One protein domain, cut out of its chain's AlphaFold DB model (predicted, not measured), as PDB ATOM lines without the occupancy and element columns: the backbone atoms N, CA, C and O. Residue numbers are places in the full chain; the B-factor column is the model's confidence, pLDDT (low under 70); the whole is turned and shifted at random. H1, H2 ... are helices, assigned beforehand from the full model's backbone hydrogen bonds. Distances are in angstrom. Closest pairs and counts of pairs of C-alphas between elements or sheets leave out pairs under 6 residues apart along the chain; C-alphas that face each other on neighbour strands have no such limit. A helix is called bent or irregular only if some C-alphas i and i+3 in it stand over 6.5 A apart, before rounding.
ATOM      1  N   LEU A   4     -67.488  -2.016  17.232       93.25
ATOM      2  CA  LEU A   4     -68.578  -1.049  17.087       93.25
ATOM      3  C   LEU A   4     -69.818  -1.460  17.892       93.25
ATOM      4  O   LEU A   4     -70.419  -0.628  18.569       93.25
ATOM      5  N   GLU A   5     -70.183  -2.741  17.846       94.19
ATOM      6  CA  GLU A   5     -71.322  -3.284  18.591       94.19
ATOM      7  C   GLU A   5     -71.105  -3.184  20.104       94.19
ATOM      8  O   GLU A   5     -72.009  -2.757  20.818       94.19
ATOM      9  N   VAL A   6     -69.897  -3.495  20.587       94.56
ATOM     10  CA  VAL A   6     -69.528  -3.343  22.006       94.56
ATOM     11  C   VAL A   6     -69.627  -1.881  22.443       94.56
ATOM     12  O   VAL A   6     -70.196  -1.590  23.495       94.56
ATOM     13  N   CYS A   7     -69.127  -0.945  21.631       93.50
ATOM     14  CA  CYS A   7     -69.212   0.485  21.935       93.50
ATOM     15  C   CYS A   7     -70.667   0.965  21.999       93.50
ATOM     16  O   CYS A   7     -71.064   1.606  22.971       93.50
ATOM     17  N   ASN A   8     -71.475   0.609  20.999       93.25
ATOM     18  CA  ASN A   8     -72.893   0.962  20.966       93.25
ATOM     19  C   ASN A   8     -73.655   0.369  22.151       93.25
ATOM     20  O   ASN A   8     -74.483   1.048  22.757       93.25
ATOM     21  N   TRP A   9     -73.350  -0.871  22.531       94.06
ATOM     22  CA  TRP A   9     -74.002  -1.501  23.670       94.06
ATOM     23  C   TRP A   9     -73.588  -0.868  25.003       94.06
ATOM     24  O   TRP A   9     -74.424  -0.704  25.892       94.06
ATOM     25  N   ALA A  10     -72.326  -0.453  25.134       91.94
ATOM     26  CA  ALA A  10     -71.848   0.276  26.304       91.94
ATOM     27  C   ALA A  10     -72.544   1.638  26.446       91.94
ATOM     28  O   ALA A  10     -73.008   1.967  27.535       91.94
ATOM     29  N   LEU A  11     -72.682   2.396  25.353       90.12
ATOM     30  CA  LEU A  11     -73.400   3.677  25.341       90.12
ATOM     31  C   LEU A  11     -74.889   3.502  25.662       90.12
ATOM     32  O   LEU A  11     -75.439   4.244  26.476       90.12
ATOM     33  N   LEU A  12     -75.522   2.463  25.109       90.25
ATOM     34  CA  LEU A  12     -76.913   2.135  25.416       90.25
ATOM     35  C   LEU A  12     -77.113   1.838  26.911       90.25
ATOM     36  O   LEU A  12     -78.087   2.297  27.503       90.25
ATOM     37  N   LYS A  13     -76.179   1.117  27.549       86.56
ATOM     38  CA  LYS A  13     -76.217   0.852  29.002       86.56
ATOM     39  C   LYS A  13     -76.110   2.125  29.849       86.56
ATOM     40  O   LYS A  13     -76.578   2.120  30.984       86.56
ATOM     41  N   LEU A  14     -75.526   3.201  29.319       84.75
ATOM     42  CA  LEU A  14     -75.462   4.508  29.984       84.75
ATOM     43  C   LEU A  14     -76.739   5.341  29.817       84.75
ATOM     44  O   LEU A  14     -76.841   6.411  30.413       84.75
ATOM     45  N   GLY A  15     -77.707   4.863  29.030       79.56
ATOM     46  CA  GLY A  15     -78.902   5.629  28.686       79.56
ATOM     47  C   GLY A  15     -78.602   6.804  27.756       79.56
ATOM     48  O   GLY A  15     -79.338   7.790  27.768       79.56
ATOM     49  N   ASP A  16     -77.513   6.728  26.984       72.88
ATOM     50  CA  ASP A  16     -77.220   7.734  25.972       72.88
ATOM     51  C   ASP A  16     -78.300   7.687  24.880       72.88
ATOM     52  O   ASP A  16     -78.534   6.652  24.257       72.88
ATOM     53  N   ASN A  17     -78.980   8.817  24.674       68.56
ATOM     54  CA  ASN A  17     -80.049   8.960  23.683       68.56
ATOM     55  C   ASN A  17     -79.512   9.387  22.306       68.56
ATOM     56  O   ASN A  17     -80.293   9.682  21.398       68.56
ATOM     57  N   ALA A  18     -78.187   9.480  22.154       74.19
ATOM     58  CA  ALA A  18     -77.554   9.742  20.874       74.19
ATOM     59  C   ALA A  18     -77.843   8.615  19.860       74.19
ATOM     60  O   ALA A  18     -78.042   7.457  20.243       74.19
ATOM     61  N   PRO A  19     -77.857   8.924  18.549       80.38
ATOM     62  CA  PRO A  19     -77.961   7.890  17.531       80.38
ATOM     63  C   PRO A  19     -76.782   6.904  17.643       80.38
ATOM     64  O   PRO A  19     -75.667   7.330  17.965       80.38
ATOM     65  N   PRO A  20     -76.996   5.607  17.341       85.38
ATOM     66  CA  PRO A  20     -75.931   4.613  17.355       85.38
ATOM     67  C   PRO A  20     -74.750   5.036  16.484       85.38
ATOM     68  O   PRO A  20     -74.920   5.604  15.402       85.38
ATOM     69  N   LEU A  21     -73.544   4.711  16.936       87.69
ATOM     70  CA  LEU A  21     -72.329   4.922  16.169       87.69
ATOM     71  C   LEU A  21     -72.358   4.050  14.910       87.69
ATOM     72  O   LEU A  21     -72.634   2.850  14.980       87.69
ATOM     73  N   THR A  22     -72.015   4.649  13.773       87.56
ATOM     74  CA  THR A  22     -71.851   3.961  12.481       87.56
ATOM     75  C   THR A  22     -70.388   3.644  12.168       87.56
ATOM     76  O   THR A  22     -70.112   2.743  11.382       87.56
ATOM     77  N   SER A  23     -69.447   4.364  12.786       85.12
ATOM     78  CA  SER A  23     -68.002   4.182  12.626       85.12
ATOM     79  C   SER A  23     -67.257   4.655  13.876       85.12
ATOM     80  O   SER A  23     -67.687   5.584  14.559       85.12
ATOM     81  N   LEU A  24     -66.117   4.019  14.158       82.56
ATOM     82  CA  LEU A  24     -65.196   4.401  15.238       82.56
ATOM     83  C   LEU A  24     -64.026   5.275  14.757       82.56
ATOM     84  O   LEU A  24     -63.274   5.783  15.586       82.56
ATOM     85  N   LYS A  25     -63.827   5.415  13.437       77.00
ATOM     86  CA  LYS A  25     -62.607   6.005  12.847       77.00
ATOM     87  C   LYS A  25     -62.866   7.085  11.789       77.00
ATOM     88  O   LYS A  25     -61.919   7.512  11.136       77.00
ATOM     89  N   ASP A  26     -64.110   7.520  11.609       66.12
ATOM     90  CA  ASP A  26     -64.458   8.509  10.578       66.12
ATOM     91  C   ASP A  26     -63.965   9.919  10.916       66.12
ATOM     92  O   ASP A  26     -63.841  10.284  12.075       66.12
ATOM     93  N   GLU A  27     -63.766  10.759   9.899       55.56
ATOM     94  CA  GLU A  27     -63.238  12.129  10.029       55.56
ATOM     95  C   GLU A  27     -64.074  13.050  10.939       55.56
ATOM     96  O   GLU A  27     -63.561  14.028  11.483       55.56
ATOM     97  N   LYS A  28     -65.355  12.725  11.158       58.31
ATOM     98  CA  LYS A  28     -66.235  13.385  12.134       58.31
ATOM     99  C   LYS A  28     -66.427  12.501  13.364       58.31
ATOM    100  O   LYS A  28     -67.555  12.139  13.699       58.31
ATOM    101  N   VAL A  29     -65.325  12.137  14.019       63.91
ATOM    102  CA  VAL A  29     -65.353  11.375  15.273       63.91
ATOM    103  C   VAL A  29     -66.193  12.148  16.294       63.91
ATOM    104  O   VAL A  29     -65.787  13.203  16.781       63.91
ATOM    105  N   THR A  30     -67.379  11.635  16.620       78.31
ATOM    106  CA  THR A  30     -68.146  12.134  17.765       78.31
ATOM    107  C   THR A  30     -67.329  11.901  19.034       78.31
ATOM    108  O   THR A  30     -66.568  10.934  19.114       78.31
ATOM    109  N   LEU A  31     -67.482  12.758  20.049       81.94
ATOM    110  CA  LEU A  31     -66.763  12.606  21.322       81.94
ATOM    111  C   LEU A  31     -66.870  11.165  21.863       81.94
ATOM    112  O   LEU A  31     -65.871  10.572  22.265       81.94
ATOM    113  N   ASN A  32     -68.066  10.577  21.764       84.19
ATOM    114  CA  ASN A  32     -68.361   9.214  22.201       84.19
ATOM    115  C   ASN A  32     -67.565   8.169  21.410       84.19
ATOM    116  O   ASN A  32     -66.956   7.295  22.022       84.19
ATOM    117  N   ALA A  33     -67.512   8.269  20.076       86.56
ATOM    118  CA  ALA A  33     -66.738   7.351  19.238       86.56
ATOM    119  C   ALA A  33     -65.235   7.422  19.542       86.56
ATOM    120  O   ALA A  33     -64.573   6.387  19.638       86.56
ATOM    121  N   GLY A  34     -64.708   8.631  19.758       87.31
ATOM    122  CA  GLY A  34     -63.298   8.841  20.086       87.31
ATOM    123  C   GLY A  34     -62.917   8.229  21.431       87.31
ATOM    124  O   GLY A  34     -61.933   7.492  21.521       87.31
ATOM    125  N   LEU A  35     -63.733   8.475  22.460       88.25
ATOM    126  CA  LEU A  35     -63.544   7.895  23.790       88.25
ATOM    127  C   LEU A  35     -63.673   6.371  23.768       88.25
ATOM    128  O   LEU A  35     -62.832   5.678  24.335       88.25
ATOM    129  N   CYS A  36     -64.681   5.850  23.070       91.12
ATOM    130  CA  CYS A  36     -64.884   4.416  22.907       91.12
ATOM    131  C   CYS A  36     -63.674   3.744  22.247       91.12
ATOM    132  O   CYS A  36     -63.142   2.785  22.794       91.12
ATOM    133  N   ASN A  37     -63.192   4.268  21.118       90.50
ATOM    134  CA  ASN A  37     -62.053   3.699  20.391       90.50
ATOM    135  C   ASN A  37     -60.756   3.722  21.226       90.50
ATOM    136  O   ASN A  37     -59.996   2.748  21.237       90.50
ATOM    137  N   LEU A  38     -60.526   4.814  21.965       90.00
ATOM    138  CA  LEU A  38     -59.378   4.952  22.861       90.00
ATOM    139  C   LEU A  38     -59.436   3.940  24.015       90.00
ATOM    140  O   LEU A  38     -58.468   3.217  24.260       90.00
ATOM    141  N   LEU A  39     -60.562   3.892  24.729       92.88
ATOM    142  CA  LEU A  39     -60.704   3.083  25.938       92.88
ATOM    143  C   LEU A  39     -60.854   1.599  25.632       92.88
ATOM    144  O   LEU A  39     -60.255   0.786  26.332       92.88
ATOM    145  N   LEU A  40     -61.602   1.229  24.591       94.38
ATOM    146  CA  LEU A  40     -61.879  -0.170  24.273       94.38
ATOM    147  C   LEU A  40     -60.587  -0.957  24.067       94.38
ATOM    148  O   LEU A  40     -60.423  -2.017  24.662       94.38
ATOM    149  N   THR A  41     -59.639  -0.416  23.298       91.94
ATOM    150  CA  THR A  41     -58.357  -1.087  23.038       91.94
ATOM    151  C   THR A  41     -57.571  -1.316  24.333       91.94
ATOM    152  O   THR A  41     -57.030  -2.400  24.566       91.94
ATOM    153  N   LEU A  42     -57.518  -0.304  25.204       92.81
ATOM    154  CA  LEU A  42     -56.787  -0.366  26.471       92.81
ATOM    155  C   LEU A  42     -57.441  -1.337  27.458       92.81
ATOM    156  O   LEU A  42     -56.758  -2.191  28.032       92.81
ATOM    157  N   ILE A  43     -58.759  -1.228  27.623       94.69
ATOM    158  CA  ILE A  43     -59.550  -2.090  28.498       94.69
ATOM    159  C   ILE A  43     -59.455  -3.528  28.005       94.69
ATOM    160  O   ILE A  43     -59.152  -4.398  28.807       94.69
ATOM    161  N   HIS A  44     -59.618  -3.783  26.706       95.06
ATOM    162  CA  HIS A  44     -59.551  -5.127  26.132       95.06
ATOM    163  C   HIS A  44     -58.223  -5.816  26.428       95.06
ATOM    164  O   HIS A  44     -58.190  -6.896  27.019       95.06
ATOM    165  N   ARG A  45     -57.105  -5.153  26.113       93.62
ATOM    166  CA  ARG A  45     -55.766  -5.691  26.395       93.62
ATOM    167  C   ARG A  45     -55.534  -5.904  27.887       93.62
ATOM    168  O   ARG A  45     -54.910  -6.890  28.270       93.62
ATOM    169  N   SER A  46     -55.999  -4.985  28.732       92.88
ATOM    170  CA  SER A  46     -55.879  -5.112  30.188       92.88
ATOM    171  C   SER A  46     -56.706  -6.288  30.714       92.88
ATOM    172  O   SER A  46     -56.202  -7.126  31.458       92.88
ATOM    173  N   PHE A  47     -57.951  -6.414  30.265       93.06
ATOM    174  CA  PHE A  47     -58.905  -7.406  30.744       93.06
ATOM    175  C   PHE A  47     -58.515  -8.831  30.340       93.06
ATOM    176  O   PHE A  47     -58.607  -9.747  31.163       93.06
ATOM    177  N   LEU A  48     -57.965  -9.001  29.131       94.06
ATOM    178  CA  LEU A  48     -57.328 -10.250  28.709       94.06
ATOM    179  C   LEU A  48     -56.135 -10.635  29.598       94.06
ATOM    180  O   LEU A  48     -55.903 -11.815  29.823       94.06
ATOM    181  N   ARG A  49     -55.368  -9.667  30.121       90.88
ATOM    182  CA  ARG A  49     -54.185  -9.934  30.969       90.88
ATOM    183  C   ARG A  49     -54.529 -10.241  32.422       90.88
ATOM    184  O   ARG A  49     -53.754 -10.934  33.096       90.88
ATOM    185  N   THR A  50     -55.640  -9.696  32.908       90.56
ATOM    186  CA  THR A  50     -56.069  -9.818  34.306       90.56
ATOM    187  C   THR A  50     -56.595 -11.213  34.614       90.56
ATOM    188  O   THR A  50     -56.200 -11.801  35.620       90.56
ATOM    189  N   PHE A  51     -57.427 -11.771  33.733       88.81
ATOM    190  CA  PHE A  51     -58.055 -13.076  33.935       88.81
ATOM    191  C   PHE A  51     -57.584 -14.098  32.901       88.81
ATOM    192  O   PHE A  51     -57.156 -13.754  31.803       88.81
ATOM    193  N   ILE A  52     -57.666 -15.379  33.256       89.19
ATOM    194  CA  ILE A  52     -57.304 -16.469  32.348       89.19
ATOM    195  C   ILE A  52     -58.542 -16.849  31.540       89.19
ATOM    196  O   ILE A  52     -59.374 -17.636  31.983       89.19
ATOM    197  N   TRP A  53     -58.643 -16.290  30.340       92.62
ATOM    198  CA  TRP A  53     -59.702 -16.610  29.391       92.62
ATOM    199  C   TRP A  53     -59.263 -17.739  28.467       92.62
ATOM    200  O   TRP A  53     -58.369 -17.547  27.645       92.62
ATOM    201  N   ASP A 121     -65.610 -15.112  23.776       95.25
ATOM    202  CA  ASP A 121     -66.832 -15.677  24.355       95.25
ATOM    203  C   ASP A 121     -67.888 -14.576  24.633       95.25
ATOM    204  O   ASP A 121     -67.516 -13.476  25.063       95.25
ATOM    205  N   PRO A 122     -69.196 -14.833  24.433       94.19
ATOM    206  CA  PRO A 122     -70.256 -13.877  24.756       94.19
ATOM    207  C   PRO A 122     -70.200 -13.315  26.185       94.19
ATOM    208  O   PRO A 122     -70.439 -12.123  26.376       94.19
ATOM    209  N   ILE A 123     -69.818 -14.123  27.182       94.19
ATOM    210  CA  ILE A 123     -69.683 -13.670  28.578       94.19
ATOM    211  C   ILE A 123     -68.568 -12.627  28.697       94.19
ATOM    212  O   ILE A 123     -68.704 -11.629  29.408       94.19
ATOM    213  N   TYR A 124     -67.465 -12.824  27.973       95.44
ATOM    214  CA  TYR A 124     -66.387 -11.840  27.918       95.44
ATOM    215  C   TYR A 124     -66.856 -10.542  27.258       95.44
ATOM    216  O   TYR A 124     -66.573  -9.459  27.771       95.44
ATOM    217  N   GLN A 125     -67.587 -10.647  26.145       95.50
ATOM    218  CA  GLN A 125     -68.126  -9.494  25.419       95.50
ATOM    219  C   GLN A 125     -69.089  -8.674  26.292       95.50
ATOM    220  O   GLN A 125     -69.025  -7.446  26.298       95.50
ATOM    221  N   GLU A 126     -69.936  -9.320  27.093       94.94
ATOM    222  CA  GLU A 126     -70.794  -8.622  28.052       94.94
ATOM    223  C   GLU A 126     -69.980  -7.940  29.164       94.94
ATOM    224  O   GLU A 126     -70.200  -6.762  29.471       94.94
ATOM    225  N   ALA A 127     -69.010  -8.651  29.744       95.06
ATOM    226  CA  ALA A 127     -68.183  -8.130  30.827       95.06
ATOM    227  C   ALA A 127     -67.356  -6.913  30.387       95.06
ATOM    228  O   ALA A 127     -67.335  -5.894  31.083       95.06
ATOM    229  N   ILE A 128     -66.721  -6.978  29.211       95.19
ATOM    230  CA  ILE A 128     -65.962  -5.847  28.672       95.19
ATOM    231  C   ILE A 128     -66.877  -4.674  28.314       95.19
ATOM    232  O   ILE A 128     -66.507  -3.530  28.562       95.19
ATOM    233  N   THR A 129     -68.092  -4.935  27.820       95.38
ATOM    234  CA  THR A 129     -69.092  -3.886  27.560       95.38
ATOM    235  C   THR A 129     -69.459  -3.154  28.849       95.38
ATOM    236  O   THR A 129     -69.473  -1.925  28.887       95.38
ATOM    237  N   CYS A 130     -69.713  -3.889  29.936       94.50
ATOM    238  CA  CYS A 130     -70.026  -3.291  31.234       94.50
ATOM    239  C   CYS A 130     -68.838  -2.502  31.794       94.50
ATOM    240  O   CYS A 130     -69.014  -1.402  32.321       94.50
ATOM    241  N   LYS A 131     -67.617  -3.027  31.633       94.06
ATOM    242  CA  LYS A 131     -66.399  -2.318  32.026       94.06
ATOM    243  C   LYS A 131     -66.228  -1.027  31.223       94.06
ATOM    244  O   LYS A 131     -66.003   0.017  31.825       94.06
ATOM    245  N   LEU A 132     -66.397  -1.070  29.904       93.94
ATOM    246  CA  LEU A 132     -66.325   0.110  29.044       93.94
ATOM    247  C   LEU A 132     -67.370   1.158  29.445       93.94
ATOM    248  O   LEU A 132     -67.015   2.318  29.626       93.94
ATOM    249  N   ALA A 133     -68.625   0.753  29.660       91.62
ATOM    250  CA  ALA A 133     -69.673   1.654  30.137       91.62
ATOM    251  C   ALA A 133     -69.275   2.320  31.465       91.62
ATOM    252  O   ALA A 133     -69.378   3.536  31.602       91.62
ATOM    253  N   SER A 134     -68.742   1.552  32.423       91.19
ATOM    254  CA  SER A 134     -68.305   2.096  33.716       91.19
ATOM    255  C   SER A 134     -67.182   3.133  33.600       91.19
ATOM    256  O   SER A 134     -67.177   4.098  34.355       91.19
ATOM    257  N   GLU A 135     -66.266   2.971  32.641       90.50
ATOM    258  CA  GLU A 135     -65.164   3.913  32.398       90.50
ATOM    259  C   GLU A 135     -65.624   5.155  31.618       90.50
ATOM    260  O   GLU A 135     -65.098   6.249  31.809       90.50
ATOM    261  N   LEU A 136     -66.637   5.011  30.760       88.56
ATOM    262  CA  LEU A 136     -67.242   6.121  30.023       88.56
ATOM    263  C   LEU A 136     -68.169   6.974  30.899       88.56
ATOM    264  O   LEU A 136     -68.280   8.179  30.672       88.56
ATOM    265  N   CYS A 137     -68.820   6.375  31.901       86.19
ATOM    266  CA  CYS A 137     -69.816   7.038  32.744       86.19
ATOM    267  C   CYS A 137     -69.314   8.360  33.364       86.19
ATOM    268  O   CYS A 137     -69.961   9.381  33.150       86.19
ATOM    269  N   PRO A 138     -68.146   8.439  34.030       82.62
ATOM    270  CA  PRO A 138     -67.684   9.698  34.623       82.62
ATOM    271  C   PRO A 138     -67.458  10.827  33.609       82.62
ATOM    272  O   PRO A 138     -67.497  11.998  33.978       82.62
ATOM    273  N   VAL A 139     -67.179  10.478  32.350       81.19
ATOM    274  CA  VAL A 139     -66.872  11.438  31.281       81.19
ATOM    275  C   VAL A 139     -68.142  11.900  30.570       81.19
ATOM    276  O   VAL A 139     -68.260  13.074  30.227       81.19
ATOM    277  N   LEU A 140     -69.085  10.984  30.339       77.88
ATOM    278  CA  LEU A 140     -70.292  11.243  29.552       77.88
ATOM    279  C   LEU A 140     -71.490  11.653  30.407       77.88
ATOM    280  O   LEU A 140     -72.364  12.382  29.941       77.88
ATOM    281  N   THR A 141     -71.551  11.202  31.656       72.19
ATOM    282  CA  THR A 141     -72.668  11.514  32.538       72.19
ATOM    283  C   THR A 141     -72.422  12.868  33.201       72.19
ATOM    284  O   THR A 141     -71.572  13.020  34.076       72.19
ATOM    285  N   THR A 142     -73.200  13.874  32.804       63.00
ATOM    286  CA  THR A 142     -73.283  15.179  33.474       63.00
ATOM    287  C   THR A 142     -74.067  15.042  34.775       63.00
ATOM    288  O   THR A 142     -75.146  15.607  34.946       63.00
ATOM    289  N   ASP A 143     -73.537  14.272  35.726       58.84
ATOM    290  CA  ASP A 143     -74.125  14.236  37.056       58.84
ATOM    291  C   ASP A 143     -73.967  15.630  37.681       58.84
ATOM    292  O   ASP A 143     -72.885  16.076  38.089       58.84
ATOM    293  N   SER A 144     -75.079  16.363  37.689       57.69
ATOM    294  CA  SER A 144     -75.178  17.702  38.258       57.69
ATOM    295  C   SER A 144     -74.718  17.726  39.720       57.69
ATOM    296  O   SER A 144     -74.112  18.715  40.138       57.69
TER     297      SER A 144
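What this domain is: This is residues 4 to 53 and 121 to 144 of the 157 residues of an uncharacterized protein of Candidatus Liberibacter europaeus (UniProt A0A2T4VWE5). Two long helices, H2 and H3, cross at a steep angle while running opposite ways, and a shorter helix, H1, packs across both of them. The unnamed stretch of residues 14 to 30 leads from the end of H1 to the beginning of H2. The printed part has 74 residues with three named helices, in the order H1, H2, H3, and no named strand; the class is all helix. It is compact, with a radius of gyration of the C-alphas of 12.3 A, and the C-alphas span 35 by 31 by 18 A.

How they stand to each other: H1, residues 4 to 13, and H2, residues 31 to 50, touch, and H2 touches H1 with residues 33 to 40 alone. Their closest C-alphas are those of Cys 7 and Cys 36, 5.9 A apart, and their lines are about perpendicular, at 80 degrees. H1 and H3, residues 122 to 140, also touch, and H3 touches H1 with residues 125 to 133 alone. The closest C-alphas of H1 and H3 are those of Ala 10 and Ala 133, 4.6 A apart; the two helices run the same way at a steep tilt of 61 degrees. H2 and H3 touch, with the C-alphas of Leu 40 and Leu 132 the closest at 6.5 A, and run opposite ways at a steep tilt of 48 degrees. The helix packing is mostly crossed: of these three touching pairs, 0 are at a shallow tilt. In H1 every O i to N i+4 pair is within hydrogen-bond range, against 14 of 16 in H2 and 13 of 15 in H3.

Where its parts are: H1 begins at C-alpha 4, at (-68.578, -1.049, 17.087), and is 14.3 A from first to last C-alpha. H2 is 28.0 A long and begins at C-alpha 31, at (-66.763, 12.606, 21.322). It has a kink of 28 degrees near residue 42, yet is neither bent nor irregular, but only just: C-alphas 38 and 41 are 6.1 A apart. H3 is 25.6 A long and ends at C-alpha 140, at (-70.292, 11.243, 29.552). It is only just irregular, with C-alphas 135 and 138 6.7 A apart.

The domain as a whole: The two C-alphas farthest apart are those of Ile 52 and Ser 144, at 39.0 A. Residues 54 to 120 are not printed, and C-alphas 53 and 121 are 8.8 A apart across the cut; the link from H2 to H3 runs across it. The link from H1 to H2, 17 residues, is long. The mean pLDDT of the printed part is 86.2, and residue 17, residues 26 to 29 and residues 142 to 144 are under 70.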